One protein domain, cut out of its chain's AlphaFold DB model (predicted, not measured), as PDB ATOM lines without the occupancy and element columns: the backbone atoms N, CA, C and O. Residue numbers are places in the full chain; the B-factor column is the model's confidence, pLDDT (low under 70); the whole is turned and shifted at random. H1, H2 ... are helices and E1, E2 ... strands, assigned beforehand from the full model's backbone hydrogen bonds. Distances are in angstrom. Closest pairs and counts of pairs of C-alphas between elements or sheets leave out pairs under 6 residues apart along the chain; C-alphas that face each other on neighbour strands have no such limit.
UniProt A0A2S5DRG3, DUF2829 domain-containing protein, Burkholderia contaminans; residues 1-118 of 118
ATOM      1  N   MET A   1      18.239 -20.764  52.053       53.16
ATOM      2  CA  MET A   1      18.486 -19.337  51.714       53.16
ATOM      3  C   MET A   1      19.964 -18.939  51.555       53.16
ATOM      4  O   MET A   1      20.211 -17.938  50.899       53.16
ATOM      5  N   HIS A   2      20.953 -19.689  52.068       54.44
ATOM      6  CA  HIS A   2      22.381 -19.322  51.943       54.44
ATOM      7  C   HIS A   2      23.005 -19.604  50.555       54.44
ATOM      8  O   HIS A   2      23.950 -18.929  50.158       54.44
ATOM      9  N   SER A   3      22.451 -20.553  49.789       61.34
ATOM     10  CA  SER A   3      22.972 -20.954  48.466       61.34
ATOM     11  C   SER A   3      22.726 -19.907  47.362       61.34
ATOM     12  O   SER A   3      23.605 -19.626  46.551       61.34
ATOM     13  N   PHE A   4      21.575 -19.226  47.390       60.97
ATOM     14  CA  PHE A   4      21.222 -18.208  46.388       60.97
ATOM     15  C   PHE A   4      22.115 -16.962  46.445       60.97
ATOM     16  O   PHE A   4      22.463 -16.422  45.397       60.97
ATOM     17  N   LYS A   5      22.552 -16.551  47.644       67.25
ATOM     18  CA  LYS A   5      23.459 -15.405  47.810       67.25
ATOM     19  C   LYS A   5      24.839 -15.669  47.197       67.25
ATOM     20  O   LYS A   5      25.365 -14.785  46.533       67.25
ATOM     21  N   ARG A   6      25.381 -16.889  47.331       69.31
ATOM     22  CA  ARG A   6      26.667 -17.268  46.710       69.31
ATOM     23  C   ARG A   6      26.587 -17.290  45.185       69.31
ATOM     24  O   ARG A   6      27.498 -16.810  44.524       69.31
ATOM     25  N   ILE A   7      25.478 -17.782  44.628       72.56
ATOM     26  CA  ILE A   7      25.253 -17.781  43.173       72.56
ATOM     27  C   ILE A   7      25.099 -16.347  42.645       72.56
ATOM     28  O   ILE A   7      25.629 -16.027  41.586       72.56
ATOM     29  N   GLN A   8      24.406 -15.463  43.367       71.75
ATOM     30  CA  GLN A   8      24.283 -14.053  42.979       71.75
ATOM     31  C   GLN A   8      25.610 -13.293  43.091       71.75
ATOM     32  O   GLN A   8      25.926 -12.520  42.195       71.75
ATOM     33  N   GLN A   9      26.411 -13.555  44.126       68.62
ATOM     34  CA  GLN A   9      27.745 -12.965  44.282       68.62
ATOM     35  C   GLN A   9      28.712 -13.433  43.188       68.62
ATOM     36  O   GLN A   9      29.388 -12.601  42.592       68.62
ATOM     37  N   ALA A  10      28.714 -14.726  42.843       66.81
ATOM     38  CA  ALA A  10      29.499 -15.241  41.719       66.81
ATOM     39  C   ALA A  10      29.050 -14.634  40.376       66.81
ATOM     40  O   ALA A  10      29.876 -14.292  39.537       66.81
ATOM     41  N   ARG A  11      27.739 -14.434  40.181       65.44
ATOM     42  CA  ARG A  11      27.191 -13.766  38.988       65.44
ATOM     43  C   ARG A  11      27.526 -12.279  38.915       65.44
ATOM     44  O   ARG A  11      27.628 -11.766  37.809       65.44
ATOM     45  N   GLN A  12      27.641 -11.595  40.051       59.94
ATOM     46  CA  GLN A  12      28.033 -10.187  40.090       59.94
ATOM     47  C   GLN A  12      29.533 -10.034  39.805       59.94
ATOM     48  O   GLN A  12      29.893  -9.239  38.949       59.94
ATOM     49  N   ALA A  13      30.379 -10.883  40.397       58.25
ATOM     50  CA  ALA A  13      31.814 -10.912  40.100       58.25
ATOM     51  C   ALA A  13      32.099 -11.173  38.606       58.25
ATOM     52  O   ALA A  13      32.897 -10.469  37.999       58.25
ATOM     53  N   LEU A  14      31.359 -12.098  37.978       57.03
ATOM     54  CA  LEU A  14      31.451 -12.356  36.533       57.03
ATOM     55  C   LEU A  14      31.006 -11.168  35.659       57.03
ATOM     56  O   LEU A  14      31.443 -11.062  34.516       57.03
ATOM     57  N   ARG A  15      30.116 -10.296  36.156       54.09
ATOM     58  CA  ARG A  15      29.678  -9.085  35.433       54.09
ATOM     59  C   ARG A  15      30.725  -7.984  35.503       54.09
ATOM     60  O   ARG A  15      30.940  -7.304  34.506       54.09
ATOM     61  N   ASP A  16      31.372  -7.838  36.652       50.38
ATOM     62  CA  ASP A  16      32.351  -6.777  36.881       50.38
ATOM     63  C   ASP A  16      33.678  -7.063  36.139       50.38
ATOM     64  O   ASP A  16      34.322  -6.129  35.667       50.38
ATOM     65  N   GLU A  17      34.025  -8.339  35.904       54.75
ATOM     66  CA  GLU A  17      35.153  -8.756  35.042       54.75
ATOM     67  C   GLU A  17      34.921  -8.516  33.535       54.75
ATOM     68  O   GLU A  17      35.878  -8.465  32.766       54.75
ATOM     69  N   HIS A  18      33.668  -8.370  33.089       50.22
ATOM     70  CA  HIS A  18      33.287  -8.320  31.667       50.22
ATOM     71  C   HIS A  18      32.887  -6.924  31.167       50.22
ATOM     72  O   HIS A  18      32.193  -6.806  30.155       50.22
ATOM     73  N   SER A  19      33.312  -5.850  31.839       45.78
ATOM     74  CA  SER A  19      33.089  -4.496  31.316       45.78
ATOM     75  C   SER A  19      33.803  -4.329  29.964       45.78
ATOM     76  O   SER A  19      35.028  -4.437  29.927       45.78
ATOM     77  N   PRO A  20      33.084  -4.047  28.855       47.84
ATOM     78  CA  PRO A  20      33.681  -3.885  27.536       47.84
ATOM     79  C   PRO A  20      34.316  -2.493  27.457       47.84
ATOM     80  O   PRO A  20      33.789  -1.572  26.836       47.84
ATOM     81  N   GLY A  21      35.432  -2.305  28.160       45.75
ATOM     82  CA  GLY A  21      36.316  -1.178  27.904       45.75
ATOM     83  C   GLY A  21      36.915  -1.368  26.516       45.75
ATOM     84  O   GLY A  21      37.366  -2.463  26.200       45.75
ATOM     85  N   GLY A  22      36.894  -0.339  25.668       51.62
ATOM     86  CA  GLY A  22      37.635  -0.376  24.408       51.62
ATOM     87  C   GLY A  22      39.106  -0.634  24.718       51.62
ATOM     88  O   GLY A  22      39.773   0.223  25.294       51.62
ATOM     89  N   LEU A  23      39.588  -1.833  24.403       56.62
ATOM     90  CA  LEU A  23      40.956  -2.225  24.692       56.62
ATOM     91  C   LEU A  23      41.824  -1.669  23.566       56.62
ATOM     92  O   LEU A  23      41.594  -1.941  22.390       56.62
ATOM     93  N   THR A  24      42.825  -0.867  23.892       57.62
ATOM     94  CA  THR A  24      43.954  -0.625  22.990       57.62
ATOM     95  C   THR A  24      44.988  -1.699  23.283       57.62
ATOM     96  O   THR A  24      45.374  -1.859  24.442       57.62
ATOM     97  N   ASN A  25      45.435  -2.451  22.278       61.75
ATOM     98  CA  ASN A  25      46.482  -3.443  22.508       61.75
ATOM     99  C   ASN A  25      47.840  -2.755  22.767       61.75
ATOM    100  O   ASN A  25      47.998  -1.554  22.546       61.75
ATOM    101  N   ASN A  26      48.849  -3.517  23.200       56.34
ATOM    102  CA  ASN A  26      50.195  -2.993  23.490       56.34
ATOM    103  C   ASN A  26      50.898  -2.345  22.276       56.34
ATOM    104  O   ASN A  26      51.910  -1.672  22.449       56.34
ATOM    105  N   ALA A  27      50.375  -2.543  21.061       59.28
ATOM    106  CA  ALA A  27      50.848  -1.909  19.832       59.28
ATOM    107  C   ALA A  27      50.072  -0.621  19.476       59.28
ATOM    108  O   ALA A  27      50.328  -0.023  18.438       59.28
ATOM    109  N   GLY A  28      49.122  -0.190  20.316       62.22
ATOM    110  CA  GLY A  28      48.294   0.998  20.092       62.22
ATOM    111  C   GLY A  28      47.146   0.798  19.098       62.22
ATOM    112  O   GLY A  28      46.448   1.758  18.780       62.22
ATOM    113  N   HIS A  29      46.914  -0.425  18.613       66.62
ATOM    114  CA  HIS A  29      45.793  -0.714  17.722       66.62
ATOM    115  C   HIS A  29      44.496  -0.894  18.512       66.62
ATOM    116  O   HIS A  29      44.491  -1.428  19.627       66.62
ATOM    117  N   ALA A  30      43.381  -0.494  17.897       77.19
ATOM    118  CA  ALA A  30      42.056  -0.827  18.397       77.19
ATOM    119  C   ALA A  30      41.928  -2.354  18.526       77.19
ATOM    120  O   ALA A  30      42.177  -3.089  17.565       77.19
ATOM    121  N   SER A  31      41.553  -2.813  19.717       86.31
ATOM    122  CA  SER A  31      41.319  -4.217  20.030       86.31
ATOM    123  C   SER A  31      39.983  -4.417  20.739       86.31
ATOM    124  O   SER A  31      39.350  -3.460  21.193       86.31
ATOM    125  N   GLY A  32      39.514  -5.658  20.790       92.81
ATOM    126  CA  GLY A  32      38.221  -5.961  21.383       92.81
ATOM    127  C   GLY A  32      37.915  -7.445  21.494       92.81
ATOM    128  O   GLY A  32      38.777  -8.311  21.345       92.81
ATOM    129  N   ASP A  33      36.648  -7.721  21.776       96.06
ATOM    130  CA  ASP A  33      36.113  -9.068  21.912       96.06
ATOM    131  C   ASP A  33      35.897  -9.769  20.560       96.06
ATOM    132  O   ASP A  33      36.219  -9.270  19.478       96.06
ATOM    133  N   PHE A  34      35.326 -10.968  20.603       97.25
ATOM    134  CA  PHE A  34      34.985 -11.689  19.383       97.25
ATOM    135  C   PHE A  34      33.955 -10.945  18.509       97.25
ATOM    136  O   PHE A  34      33.979 -11.069  17.284       97.25
ATOM    137  N   GLY A  35      33.078 -10.123  19.097       97.06
ATOM    138  CA  GLY A  35      32.148  -9.269  18.357       97.06
ATOM    139  C   GLY A  35      32.872  -8.212  17.519       97.06
ATOM    140  O   GLY A  35      32.544  -8.034  16.341       97.06
ATOM    141  N   PHE A  36      33.903  -7.579  18.086       95.88
ATOM    142  CA  PHE A  36      34.822  -6.699  17.360       95.88
ATOM    143  C   PHE A  36      35.456  -7.429  16.168       95.88
ATOM    144  O   PHE A  36      35.396  -6.934  15.039       95.88
ATOM    145  N   ALA A  37      35.999  -8.630  16.389       97.00
ATOM    146  CA  ALA A  37      36.612  -9.430  15.330       97.00
ATOM    147  C   ALA A  37      35.622  -9.746  14.198       97.00
ATOM    148  O   ALA A  37      35.918  -9.514  13.023       97.00
ATOM    149  N   LEU A  38      34.417 -10.213  14.543       97.75
ATOM    150  CA  LEU A  38      33.362 -10.516  13.575       97.75
ATOM    151  C   LEU A  38      32.953  -9.295  12.748       97.75
ATOM    152  O   LEU A  38      32.718  -9.430  11.547       97.75
ATOM    153  N   ASN A  39      32.858  -8.113  13.363       97.25
ATOM    154  CA  ASN A  39      32.514  -6.891  12.646       97.25
ATOM    155  C   ASN A  39      33.540  -6.591  11.544       97.25
ATOM    156  O   ASN A  39      33.180  -6.411  10.383       97.25
ATOM    157  N   TRP A  40      34.827  -6.626  11.883       97.06
ATOM    158  CA  TRP A  40      35.900  -6.352  10.929       97.06
ATOM    159  C   TRP A  40      36.046  -7.421   9.847       97.06
ATOM    160  O   TRP A  40      36.269  -7.085   8.683       97.06
ATOM    161  N   LEU A  41      35.842  -8.691  10.197       97.62
ATOM    162  CA  LEU A  41      35.820  -9.789   9.231       97.62
ATOM    163  C   LEU A  41      34.718  -9.612   8.177       97.62
ATOM    164  O   LEU A  41      34.966  -9.832   6.993       97.62
ATOM    165  N   ARG A  42      33.519  -9.160   8.572       96.62
ATOM    166  CA  ARG A  42      32.430  -8.842   7.624       96.62
ATOM    167  C   ARG A  42      32.786  -7.693   6.680       96.62
ATOM    168  O   ARG A  42      32.285  -7.656   5.563       96.62
ATOM    169  N   HIS A  43      33.673  -6.795   7.104       95.88
ATOM    170  CA  HIS A  43      34.224  -5.719   6.278       95.88
ATOM    171  C   HIS A  43      35.479  -6.134   5.489       95.88
ATOM    172  O   HIS A  43      36.190  -5.276   4.969       95.88
ATOM    173  N   GLY A  44      35.772  -7.436   5.392       95.56
ATOM    174  CA  GLY A  44      36.881  -7.966   4.595       95.56
ATOM    175  C   GLY A  44      38.266  -7.703   5.189       95.56
ATOM    176  O   GLY A  44      39.272  -7.877   4.503       95.56
ATOM    177  N   ARG A  45      38.344  -7.275   6.452       96.75
ATOM    178  CA  ARG A  45      39.622  -7.087   7.144       96.75
ATOM    179  C   ARG A  45      40.139  -8.413   7.696       96.75
ATOM    180  O   ARG A  45      39.373  -9.338   7.960       96.75
ATOM    181  N   ARG A  46      41.455  -8.473   7.898       97.19
ATOM    182  CA  ARG A  46      42.133  -9.567   8.600       97.19
ATOM    183  C   ARG A  46      42.197  -9.244  10.083       97.19
ATOM    184  O   ARG A  46      42.467  -8.099  10.445       97.19
ATOM    185  N   VAL A  47      41.980 -10.241  10.926       96.81
ATOM    186  CA  VAL A  47      42.066 -10.091  12.384       96.81
ATOM    187  C   VAL A  47      42.957 -11.163  12.982       96.81
ATOM    188  O   VAL A  47      43.083 -12.257  12.434       96.81
ATOM    189  N   ALA A  48      43.568 -10.857  14.113       96.06
ATOM    190  CA  ALA A  48      44.393 -11.790  14.862       96.06
ATOM    191  C   ALA A  48      44.215 -11.588  16.362       96.06
ATOM    192  O   ALA A  48      43.603 -10.616  16.804       96.06
ATOM    193  N   ARG A  49      44.769 -12.526  17.127       94.62
ATOM    194  CA  ARG A  49      44.832 -12.477  18.586       94.62
ATOM    195  C   ARG A  49      46.272 -12.352  19.049       94.62
ATOM    196  O   ARG A  49      47.163 -12.971  18.471       94.62
ATOM    197  N   THR A  50      46.505 -11.562  20.090       91.38
ATOM    198  CA  THR A  50      47.840 -11.444  20.706       91.38
ATOM    199  C   THR A  50      48.234 -12.679  21.518       91.38
ATOM    200  O   THR A  50      49.417 -12.960  21.666       91.38
ATOM    201  N   GLY A  51      47.254 -13.427  22.018       90.12
ATOM    202  CA  GLY A  51      47.407 -14.615  22.848       90.12
ATOM    203  C   GLY A  51      47.417 -15.925  22.063       90.12
ATOM    204  O   GLY A  51      47.341 -16.989  22.672       90.12
ATOM    205  N   TRP A  52      47.476 -15.883  20.727       93.06
ATOM    206  CA  TRP A  52      47.718 -17.088  19.935       93.06
ATOM    207  C   TRP A  52      49.180 -17.537  20.025       93.06
ATOM    208  O   TRP A  52      50.108 -16.740  20.145       93.06
ATOM    209  N   ASN A  53      49.381 -18.850  19.920       83.50
ATOM    210  CA  ASN A  53      50.705 -19.456  19.969       83.50
ATOM    211  C   ASN A  53      51.432 -19.250  18.638       83.50
ATOM    212  O   ASN A  53      51.197 -19.990  17.686       83.50
ATOM    213  N   GLY A  54      52.333 -18.273  18.588       79.69
ATOM    214  CA  GLY A  54      53.173 -17.995  17.424       79.69
ATOM    215  C   GLY A  54      52.692 -16.803  16.598       79.69
ATOM    216  O   GLY A  54      51.500 -16.506  16.510       79.69
ATOM    217  N   SER A  55      53.654 -16.103  16.001       84.69
ATOM    218  CA  SER A  55      53.438 -14.863  15.261       84.69
ATOM    219  C   SER A  55      52.914 -15.108  13.843       84.69
ATOM    220  O   SER A  55      53.111 -16.164  13.245       84.69
ATOM    221  N   GLY A  56      52.228 -14.105  13.288       90.12
ATOM    222  CA  GLY A  56      51.799 -14.115  11.887       90.12
ATOM    223  C   GLY A  56      50.579 -14.984  11.574       90.12
ATOM    224  O   GLY A  56      50.333 -15.252  10.399       90.12
ATOM    225  N   GLN A  57      49.822 -15.418  12.585       96.44
ATOM    226  CA  GLN A  57      48.510 -16.045  12.398       96.44
ATOM    227  C   GLN A  57      47.425 -14.987  12.229       96.44
ATOM    228  O   GLN A  57      47.437 -13.978  12.932       96.44
ATOM    229  N   PHE A  58      46.473 -15.229  11.330       97.31
ATOM    230  CA  PHE A  58      45.319 -14.349  11.148       97.31
ATOM    231  C   PHE A  58      44.125 -15.070  10.537       97.31
ATOM    232  O   PHE A  58      44.266 -16.067   9.829       97.31
ATOM    233  N   VAL A  59      42.944 -14.515  10.782       98.25
ATOM    234  CA  VAL A  59      41.678 -14.952  10.203       98.25
ATOM    235  C   VAL A  59      41.172 -13.917   9.209       98.25
ATOM    236  O   VAL A  59      41.345 -12.712   9.403       98.25
ATOM    237  N   TYR A  60      40.528 -14.394   8.147       98.19
ATOM    238  CA  TYR A  60      39.846 -13.573   7.152       98.19
ATOM    239  C   TYR A  60      38.586 -14.260   6.622       98.19
ATOM    240  O   TYR A  60      38.443 -15.482   6.698       98.19
ATOM    241  N   LEU A  61      37.656 -13.465   6.091       98.06
ATOM    242  CA  LEU A  61      36.461 -13.967   5.418       98.06
ATOM    243  C   LEU A  61      36.787 -14.331   3.968       98.06
ATOM    244  O   LEU A  61      37.246 -13.488   3.199       98.06
ATOM    245  N   VAL A  62      36.482 -15.567   3.584       97.69
ATOM    246  CA  VAL A  62      36.398 -15.981   2.184       97.69
ATOM    247  C   VAL A  62      34.940 -15.812   1.741       97.69
ATOM    248  O   VAL A  62      34.060 -16.458   2.321       97.69
ATOM    249  N   PRO A  63      34.643 -14.936   0.762       96.25
ATOM    250  CA  PRO A  63      33.285 -14.760   0.253       96.25
ATOM    251  C   PRO A  63      32.799 -16.023  -0.479       96.25
ATOM    252  O   PRO A  63      33.617 -16.850  -0.892       96.25
ATOM    253  N   PRO A  64      31.476 -16.186  -0.666       97.06
ATOM    254  CA  PRO A  64      30.957 -17.297  -1.451       97.06
ATOM    255  C   PRO A  64      31.466 -17.194  -2.893       97.06
ATOM    256  O   PRO A  64      31.517 -16.106  -3.470       97.06
ATOM    257  N   ALA A  65      31.853 -18.326  -3.467       96.56
ATOM    258  CA  ALA A  65      32.454 -18.395  -4.795       96.56
ATOM    259  C   ALA A  65      32.253 -19.785  -5.408       96.56
ATOM    260  O   ALA A  65      31.803 -20.714  -4.738       96.56
ATOM    261  N   ALA A  66      32.610 -19.937  -6.681       97.25
ATOM    262  CA  ALA A  66      32.645 -21.231  -7.347       97.25
ATOM    263  C   ALA A  66      34.018 -21.448  -7.992       97.25
ATOM    264  O   ALA A  66      34.531 -20.559  -8.670       97.25
ATOM    265  N   TYR A  67      34.608 -22.624  -7.778       95.25
ATOM    266  CA  TYR A  67      35.963 -22.941  -8.244       95.25
ATOM    267  C   TYR A  67      35.979 -24.212  -9.094       95.25
ATOM    268  O   TYR A  67      35.153 -25.097  -8.863       95.25
ATOM    269  N   PRO A  68      36.918 -24.349 -10.048       97.56
ATOM    270  CA  PRO A  68      37.060 -25.575 -10.827       97.56
ATOM    271  C   PRO A  68      37.256 -26.793  -9.930       97.56
ATOM    272  O   PRO A  68      38.053 -26.757  -8.991       97.56
ATOM    273  N   VAL A  69      36.556 -27.880 -10.240       96.81
ATOM    274  CA  VAL A  69      36.613 -29.120  -9.465       96.81
ATOM    275  C   VAL A  69      38.040 -29.689  -9.378       96.81
ATOM    276  O   VAL A  69      38.711 -29.886 -10.389       96.81
ATOM    277  N   GLN A  70      38.514 -29.979  -8.162       95.88
ATOM    278  CA  GLN A  70      39.890 -30.456  -7.933       95.88
ATOM    279  C   GLN A  70      39.951 -31.917  -7.462       95.88
ATOM    280  O   GLN A  70      40.737 -32.710  -7.984       95.88
ATOM    281  N   THR A  71      39.110 -32.297  -6.496       95.94
ATOM    282  CA  THR A  71      39.204 -33.586  -5.787       95.94
ATOM    283  C   THR A  71      38.355 -34.683  -6.430       95.94
ATOM    284  O   THR A  71      37.382 -34.399  -7.126       95.94
ATOM    285  N   GLY A  72      38.706 -35.952  -6.187       97.19
ATOM    286  CA  GLY A  72      37.967 -37.109  -6.715       97.19
ATOM    287  C   GLY A  72      36.496 -37.122  -6.293       97.19
ATOM    288  O   GLY A  72      35.623 -37.177  -7.152       97.19
ATOM    289  N   ALA A  73      36.228 -36.947  -4.996       97.12
ATOM    290  CA  ALA A  73      34.863 -36.898  -4.465       97.12
ATOM    291  C   ALA A  73      34.017 -35.785  -5.111       97.12
ATOM    292  O   ALA A  73      32.853 -35.988  -5.447       97.12
ATOM    293  N   ALA A  74      34.607 -34.608  -5.341       96.56
ATOM    294  CA  ALA A  74      33.896 -33.519  -5.995       96.56
ATOM    295  C   ALA A  74      33.681 -33.789  -7.496       96.56
ATOM    296  O   ALA A  74      32.630 -33.443  -8.022       96.56
ATOM    297  N   LYS A  75      34.632 -34.433  -8.188       97.62
ATOM    298  CA  LYS A  75      34.465 -34.833  -9.600       97.62
ATOM    299  C   LYS A  75      33.339 -35.846  -9.770       97.62
ATOM    300  O   LYS A  75      32.583 -35.732 -10.726       97.62
ATOM    301  N   GLU A  76      33.224 -36.799  -8.851       98.00
ATOM    302  CA  GLU A  76      32.155 -37.799  -8.854       98.00
ATOM    303  C   GLU A  76      30.776 -37.159  -8.645       98.00
ATOM    304  O   GLU A  76      29.827 -37.503  -9.340       98.00
ATOM    305  N   HIS A  77      30.675 -36.182  -7.740       97.94
ATOM    306  CA  HIS A  77      29.400 -35.541  -7.424       97.94
ATOM    307  C   HIS A  77      28.986 -34.444  -8.419       97.94
ATOM    308  O   HIS A  77      27.828 -34.382  -8.823       97.94
ATOM    309  N   PHE A  78      29.913 -33.560  -8.807       97.25
ATOM    310  CA  PHE A  78      29.625 -32.374  -9.629       97.25
ATOM    311  C   PHE A  78      29.972 -32.546 -11.115       97.25
ATOM    312  O   PHE A  78      29.543 -31.736 -11.936       97.25
ATOM    313  N   GLY A  79      30.750 -33.568 -11.477       97.56
ATOM    314  CA  GLY A  79      31.245 -33.797 -12.835       97.56
ATOM    315  C   GLY A  79      32.606 -33.150 -13.115       97.56
ATOM    316  O   GLY A  79      32.964 -32.106 -12.567       97.56
ATOM    317  N   ALA A  80      33.397 -33.786 -13.985       95.81
ATOM    318  CA  ALA A  80      34.677 -33.248 -14.440       95.81
ATOM    319  C   ALA A  80      34.471 -31.995 -15.310       95.81
ATOM    320  O   ALA A  80      33.624 -31.984 -16.197       95.81
ATOM    321  N   GLY A  81      35.265 -30.948 -15.067       94.62
ATOM    322  CA  GLY A  81      35.138 -29.661 -15.765       94.62
ATOM    323  C   GLY A  81      34.091 -28.712 -15.170       94.62
ATOM    324  O   GLY A  81      34.012 -27.564 -15.599       94.62
ATOM    325  N   SER A  82      33.335 -29.149 -14.161       97.50
ATOM    326  CA  SER A  82      32.359 -28.315 -13.456       97.50
ATOM    327  C   SER A  82      33.009 -27.341 -12.467       97.50
ATOM    328  O   SER A  82      34.152 -27.516 -12.027       97.50
ATOM    329  N   LEU A  83      32.232 -26.331 -12.069       96.88
ATOM    330  CA  LEU A  83      32.531 -25.467 -10.931       96.88
ATOM    331  C   LEU A  83      31.814 -25.982  -9.678       96.88
ATOM    332  O   LEU A  83      30.620 -26.271  -9.715       96.88
ATOM    333  N   VAL A  84      32.539 -26.059  -8.564       97.75
ATOM    334  CA  VAL A  84      31.995 -26.421  -7.253       97.75
ATOM    335  C   VAL A  84      31.619 -25.139  -6.510       97.75
ATOM    336  O   VAL A  84      32.507 -24.310  -6.287       97.75
ATOM    337  N   PRO A  85      30.344 -24.949  -6.127       96.88
ATOM    338  CA  PRO A  85      29.928 -23.797  -5.340       96.88
ATOM    339  C   PRO A  85      30.310 -23.983  -3.867       96.88
ATOM    340  O   PRO A  85      30.015 -25.010  -3.258       96.88
ATOM    341  N   TYR A  86      30.926 -22.963  -3.279       96.12
ATOM    342  CA  TYR A  86      31.266 -22.902  -1.862       96.12
ATOM    343  C   TYR A  86      30.561 -21.717  -1.205       96.12
ATOM    344  O   TYR A  86      30.571 -20.596  -1.718       96.12
ATOM    345  N   ASN A  87      29.977 -21.968  -0.033       97.56
ATOM    346  CA  ASN A  87      29.472 -20.908   0.834       97.56
ATOM    347  C   ASN A  87      30.625 -20.072   1.397       97.56
ATOM    348  O   ASN A  87      31.779 -20.498   1.382       97.56
ATOM    349  N   ALA A  88      30.297 -18.899   1.936       97.31
ATOM    350  CA  ALA A  88      31.261 -18.099   2.679       97.31
ATOM    351  C   ALA A  88      31.760 -18.860   3.919       97.31
ATOM    352  O   ALA A  88      30.983 -19.557   4.578       97.31
ATOM    353  N   TYR A  89      33.032 -18.691   4.262       97.88
ATOM    354  CA  TYR A  89      33.625 -19.262   5.472       97.88
ATOM    355  C   TYR A  89      34.784 -18.398   5.966       97.88
ATOM    356  O   TYR A  89      35.331 -17.582   5.225       97.88
ATOM    357  N   PHE A  90      35.175 -18.580   7.225       98.31
ATOM    358  CA  PHE A  90      36.403 -17.982   7.735       98.31
ATOM    359  C   PHE A  90      37.582 -18.912   7.488       98.31
ATOM    360  O   PHE A  90      37.507 -20.109   7.760       98.31
ATOM    361  N   ALA A  91      38.674 -18.354   6.990       98.31
ATOM    362  CA  ALA A  91      39.934 -19.049   6.811       98.31
ATOM    363  C   ALA A  91      40.921 -18.596   7.889       98.31
ATOM    364  O   ALA A  91      41.002 -17.406   8.192       98.31
ATOM    365  N   LEU A  92      41.672 -19.540   8.448       97.94
ATOM    366  CA  LEU A  92      42.802 -19.294   9.336       97.94
ATOM    367  C   LEU A  92      44.087 -19.545   8.557       97.94
ATOM    368  O   LEU A  92      44.316 -20.657   8.079       97.94
ATOM    369  N   LYS A  93      44.935 -18.524   8.485       97.75
ATOM    370  CA  LYS A  93      46.325 -18.657   8.068       97.75
ATOM    371  C   LYS A  93      47.162 -19.034   9.290       97.75
ATOM    372  O   LYS A  93      47.215 -18.275  10.259       97.75
ATOM    373  N   GLY A  94      47.801 -20.201   9.238       96.12
ATOM    374  CA  GLY A  94      48.667 -20.731  10.291       96.12
ATOM    375  C   GLY A  94      50.076 -20.133  10.292       96.12
ATOM    376  O   GLY A  94      50.487 -19.422   9.372       96.12
ATOM    377  N   VAL A  95      50.858 -20.443  11.327       95.62
ATOM    378  CA  VAL A  95      52.277 -20.036  11.409       95.62
ATOM    379  C   VAL A  95      53.132 -20.601  10.267       95.62
ATOM    380  O   VAL A  95      54.153 -20.018   9.931       95.62
ATOM    381  N   ASP A  96      52.702 -21.704   9.654       95.12
ATOM    382  CA  ASP A  96      53.366 -22.407   8.550       95.12
ATOM    383  C   ASP A  96      52.868 -21.976   7.158       95.12
ATOM    384  O   ASP A  96      53.058 -22.697   6.180       95.12
ATOM    385  N   ASP A  97      52.186 -20.829   7.075       95.44
ATOM    386  CA  ASP A  97      51.567 -20.276   5.860       95.44
ATOM    387  C   ASP A  97      50.506 -21.178   5.202       95.44
ATOM    388  O   ASP A  97      50.039 -20.897   4.095       95.44
ATOM    389  N   ARG A  98      50.044 -22.229   5.891       97.12
ATOM    390  CA  ARG A  98      48.918 -23.041   5.425       97.12
ATOM    391  C   ARG A  98      47.585 -22.426   5.819       97.12
ATOM    392  O   ARG A  98      47.461 -21.736   6.832       97.12
ATOM    393  N   ILE A  99      46.576 -22.714   5.001       97.38
ATOM    394  CA  ILE A  99      45.209 -22.241   5.196       97.38
ATOM    395  C   ILE A  99      44.331 -23.395   5.670       97.38
ATOM    396  O   ILE A  99      44.265 -24.441   5.026       97.38
ATOM    397  N   SER A 100      43.620 -23.163   6.766       97.25
ATOM    398  CA  SER A 100      42.591 -24.057   7.296       97.25
ATOM    399  C   SER A 100      41.240 -23.357   7.283       97.25
ATOM    400  O   SER A 100      41.157 -22.156   7.542       97.25
ATOM    401  N   THR A 101      40.156 -24.101   7.059       97.62
ATOM    402  CA  THR A 101      38.820 -23.602   7.410       97.62
ATOM    403  C   THR A 101      38.772 -23.408   8.919       97.62
ATOM    404  O   THR A 101      39.054 -24.333   9.682       97.62
ATOM    405  N   TRP A 102      38.449 -22.198   9.357       97.56
ATOM    406  CA  TRP A 102      38.458 -21.845  10.761       97.56
ATOM    407  C   TRP A 102      37.087 -22.049  11.388       97.56
ATOM    408  O   TRP A 102      36.081 -21.511  10.923       97.56
ATOM    409  N   VAL A 103      37.074 -22.799  12.484       96.88
ATOM    410  CA  VAL A 103      35.940 -22.900  13.398       96.88
ATOM    411  C   VAL A 103      36.398 -22.257  14.705       96.88
ATOM    412  O   VAL A 103      37.302 -22.809  15.337       96.88
ATOM    413  N   PRO A 104      35.843 -21.097  15.102       96.31
ATOM    414  CA  PRO A 104      36.252 -20.442  16.335       96.31
ATOM    415  C   PRO A 104      35.971 -21.368  17.514       96.31
ATOM    416  O   PRO A 104      34.857 -21.872  17.689       96.31
ATOM    417  N   SER A 105      36.997 -21.611  18.321       96.00
ATOM    418  CA  SER A 105      36.844 -22.363  19.559       96.00
ATOM    419  C   SER A 105      36.132 -21.515  20.617       96.00
ATOM    420  O   SER A 105      36.030 -20.293  20.505       96.00
ATOM    421  N   VAL A 106      35.674 -22.137  21.706       97.50
ATOM    422  CA  VAL A 106      35.098 -21.383  22.835       97.50
ATOM    423  C   VAL A 106      36.102 -20.362  23.391       97.50
ATOM    424  O   VAL A 106      35.701 -19.267  23.777       97.50
ATOM    425  N   THR A 107      37.401 -20.673  23.384       95.06
ATOM    426  CA  THR A 107      38.434 -19.735  23.845       95.06
ATOM    427  C   THR A 107      38.637 -18.571  22.880       95.06
ATOM    428  O   THR A 107      38.968 -17.485  23.336       95.06
ATOM    429  N   ASP A 108      38.407 -18.756  21.578       96.69
ATOM    430  CA  ASP A 108      38.389 -17.662  20.600       96.69
ATOM    431  C   ASP A 108      37.168 -16.756  20.793       96.69
ATOM    432  O   ASP A 108      37.290 -15.531  20.763       96.69
ATOM    433  N   CYS A 109      36.000 -17.351  21.044       97.31
ATOM    434  CA  CYS A 109      34.755 -16.618  21.272       97.31
ATOM    435  C   CYS A 109      34.776 -15.778  22.561       97.31
ATOM    436  O   CYS A 109      34.164 -14.715  22.600       97.31
ATOM    437  N   LEU A 110      35.455 -16.252  23.611       95.38
ATOM    438  CA  LEU A 110      35.576 -15.555  24.901       95.38
ATOM    439  C   LEU A 110      36.797 -14.627  24.980       95.38
ATOM    440  O   LEU A 110      37.025 -13.986  26.004       95.38
ATOM    441  N   ALA A 111      37.603 -14.571  23.924       94.44
ATOM    442  CA  ALA A 111      38.791 -13.743  23.887       94.44
ATOM    443  C   ALA A 111      38.458 -12.254  23.753       94.44
ATOM    444  O   ALA A 111      37.530 -11.875  23.039       94.44
ATOM    445  N   GLN A 112      39.278 -11.422  24.392       93.62
ATOM    446  CA  GLN A 112      39.178  -9.957  24.374       93.62
ATOM    447  C   GLN A 112      40.396  -9.290  23.722       93.62
ATOM    448  O   GLN A 112      40.572  -8.080  23.780       93.62
ATOM    449  N   ASP A 113      41.266 -10.093  23.117       93.81
ATOM    450  CA  ASP A 113      42.575  -9.671  22.636       93.81
ATOM    451  C   ASP A 113      42.661  -9.640  21.100       93.81
ATOM    452  O   ASP A 113      43.737  -9.783  20.512       93.81
ATOM    453  N   TRP A 114      41.508  -9.473  20.445       95.62
ATOM    454  CA  TRP A 114      41.397  -9.390  18.993       95.62
ATOM    455  C   TRP A 114      41.823  -8.025  18.479       95.62
ATOM    456  O   TRP A 114      41.414  -7.014  19.029       95.62
ATOM    457  N   TYR A 115      42.560  -7.978  17.375       94.38
ATOM    458  CA  TYR A 115      42.942  -6.738  16.700       94.38
ATOM    459  C   TYR A 115      42.934  -6.914  15.177       94.38
ATOM    460  O   TYR A 115      43.001  -8.032  14.664       94.38
ATOM    461  N   VAL A 116      42.838  -5.800  14.451       95.31
ATOM    462  CA  VAL A 116      42.891  -5.774  12.982       95.31
ATOM    463  C   VAL A 116      44.346  -5.744  12.513       95.31
ATOM    464  O   VAL A 116      45.153  -4.998  13.061       95.31
ATOM    465  N   ILE A 117      44.667  -6.524  11.483       91.69
ATOM    466  CA  ILE A 117      45.952  -6.457  10.776       91.69
ATOM    467  C   ILE A 117      45.792  -5.562   9.541       91.69
ATOM    468  O   ILE A 117      44.768  -5.622   8.848       91.69
ATOM    469  N   GLU A 118      46.802  -4.732   9.278       80.69
ATOM    470  CA  GLU A 118      46.908  -3.907   8.069       80.69
ATOM    471  C   GLU A 118      47.250  -4.737   6.833       80.69
ATOM    472  O   GLU A 118      48.210  -5.544   6.855       80.69
TER     473      GLU A 118
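AT A GLANCE: This is residues 1 to 118 of the 118 residues of the protein "DUF2829 domain-containing protein" of Burkholderia contaminans (UniProt A0A2S5DRG3). A small body of two three-stranded sheets, joined where E2 and E3 meet, has H2 packed over one of them; from the body a two-stranded arm, E4 and E5, reaches out to a small helical head, H3. At the opposite end of the long axis the N-terminal residues 1 to 17, with H1, stick out free on a long link. The printed part has 118 residues, with four named helices and eight named strands in the order H1 E1 H2 E2 E3 E4 H3 E5 E6 E7 H4 E8, class mixed. The sheets, E1 - E8 - E2, E3 - E6 - E7 and E4 - E5, are antiparallel. The whole is only just loose, close to extended, with a radius of gyration of the C-alphas of 20.0 A, and elongated, spanning 68 by 41 by 25 A.

IN THESE COORDINATES: Find C-alpha 2 at (22.381, -19.322, 51.943); from there H1 runs 22.0 A to residue 16. E1 is residues 30 to 32, H2 34 to 42 and 12.4 A long, E2 46 to 49, and E3 58 to 62, 12.8 A. Next come E4, residues 65 to 68, and H3, 72 to 78, which begins at C-alpha 72 at (37.967, -37.109, -6.715). E5 is residues 83 to 86, E6 89 to 93 and 13.0 A long, E7 99 to 101, H4 106 to 109, and E8 114 to 117, ending at (45.952, -6.457, 10.776).

HOW THE PARTS SIT: H1 stands free and touches no helix. E1, H2 and E2 form a split strand-helix-strand unit, two strands running the same way with E8 between them, its crossover right-handed. Look for N 32 and O 114 at 2.9 A between E1 and E8, and N 48 and O 115 at 2.9 A between E8 and E2. H2 is on this sheet at a height of 8.3 A, along the strands, at 6 degrees to E8 on the local plane; the closest C-alphas of H2 and E8 are Ala 37 and Trp 114, 6.0 A. It only grazes the sheet E3 E6 E7 with residues 37 to 42. The closest C-alphas of E2 and E3 are Ala 48 and Phe 58, 4.6 A. E3 pairs with E6 through N 60 and O 91, 3.0 A; E6 and E7, a hairpin, through N 92 and O 100, 2.8 A. E3 runs on into E4 at 86 degrees, and E5 into E6 at 89 degrees; N 84 and O 67 of E5 and E4 are 2.8 A apart. The closest C-alphas of H3 and E5 are Phe 78 and Val 84, 6.8 A. H4 and H2 are close but not clearly touching, with C-alphas 109 and 34 at 5.3 A. In H2 and H3 every O i to N i+4 pair is within hydrogen-bond range, in H1 10 of 11; H4 is too short for such a pair.

THE WHOLE: The two C-alphas farthest apart are those of Met 1 and Gly 81, 70.3 A. The printed part has no cut, and its one long link is H1 to E1. Confidence is under 70 at residues 1 to 6 and 9 to 29; the mean pLDDT of the printed part is 86.4.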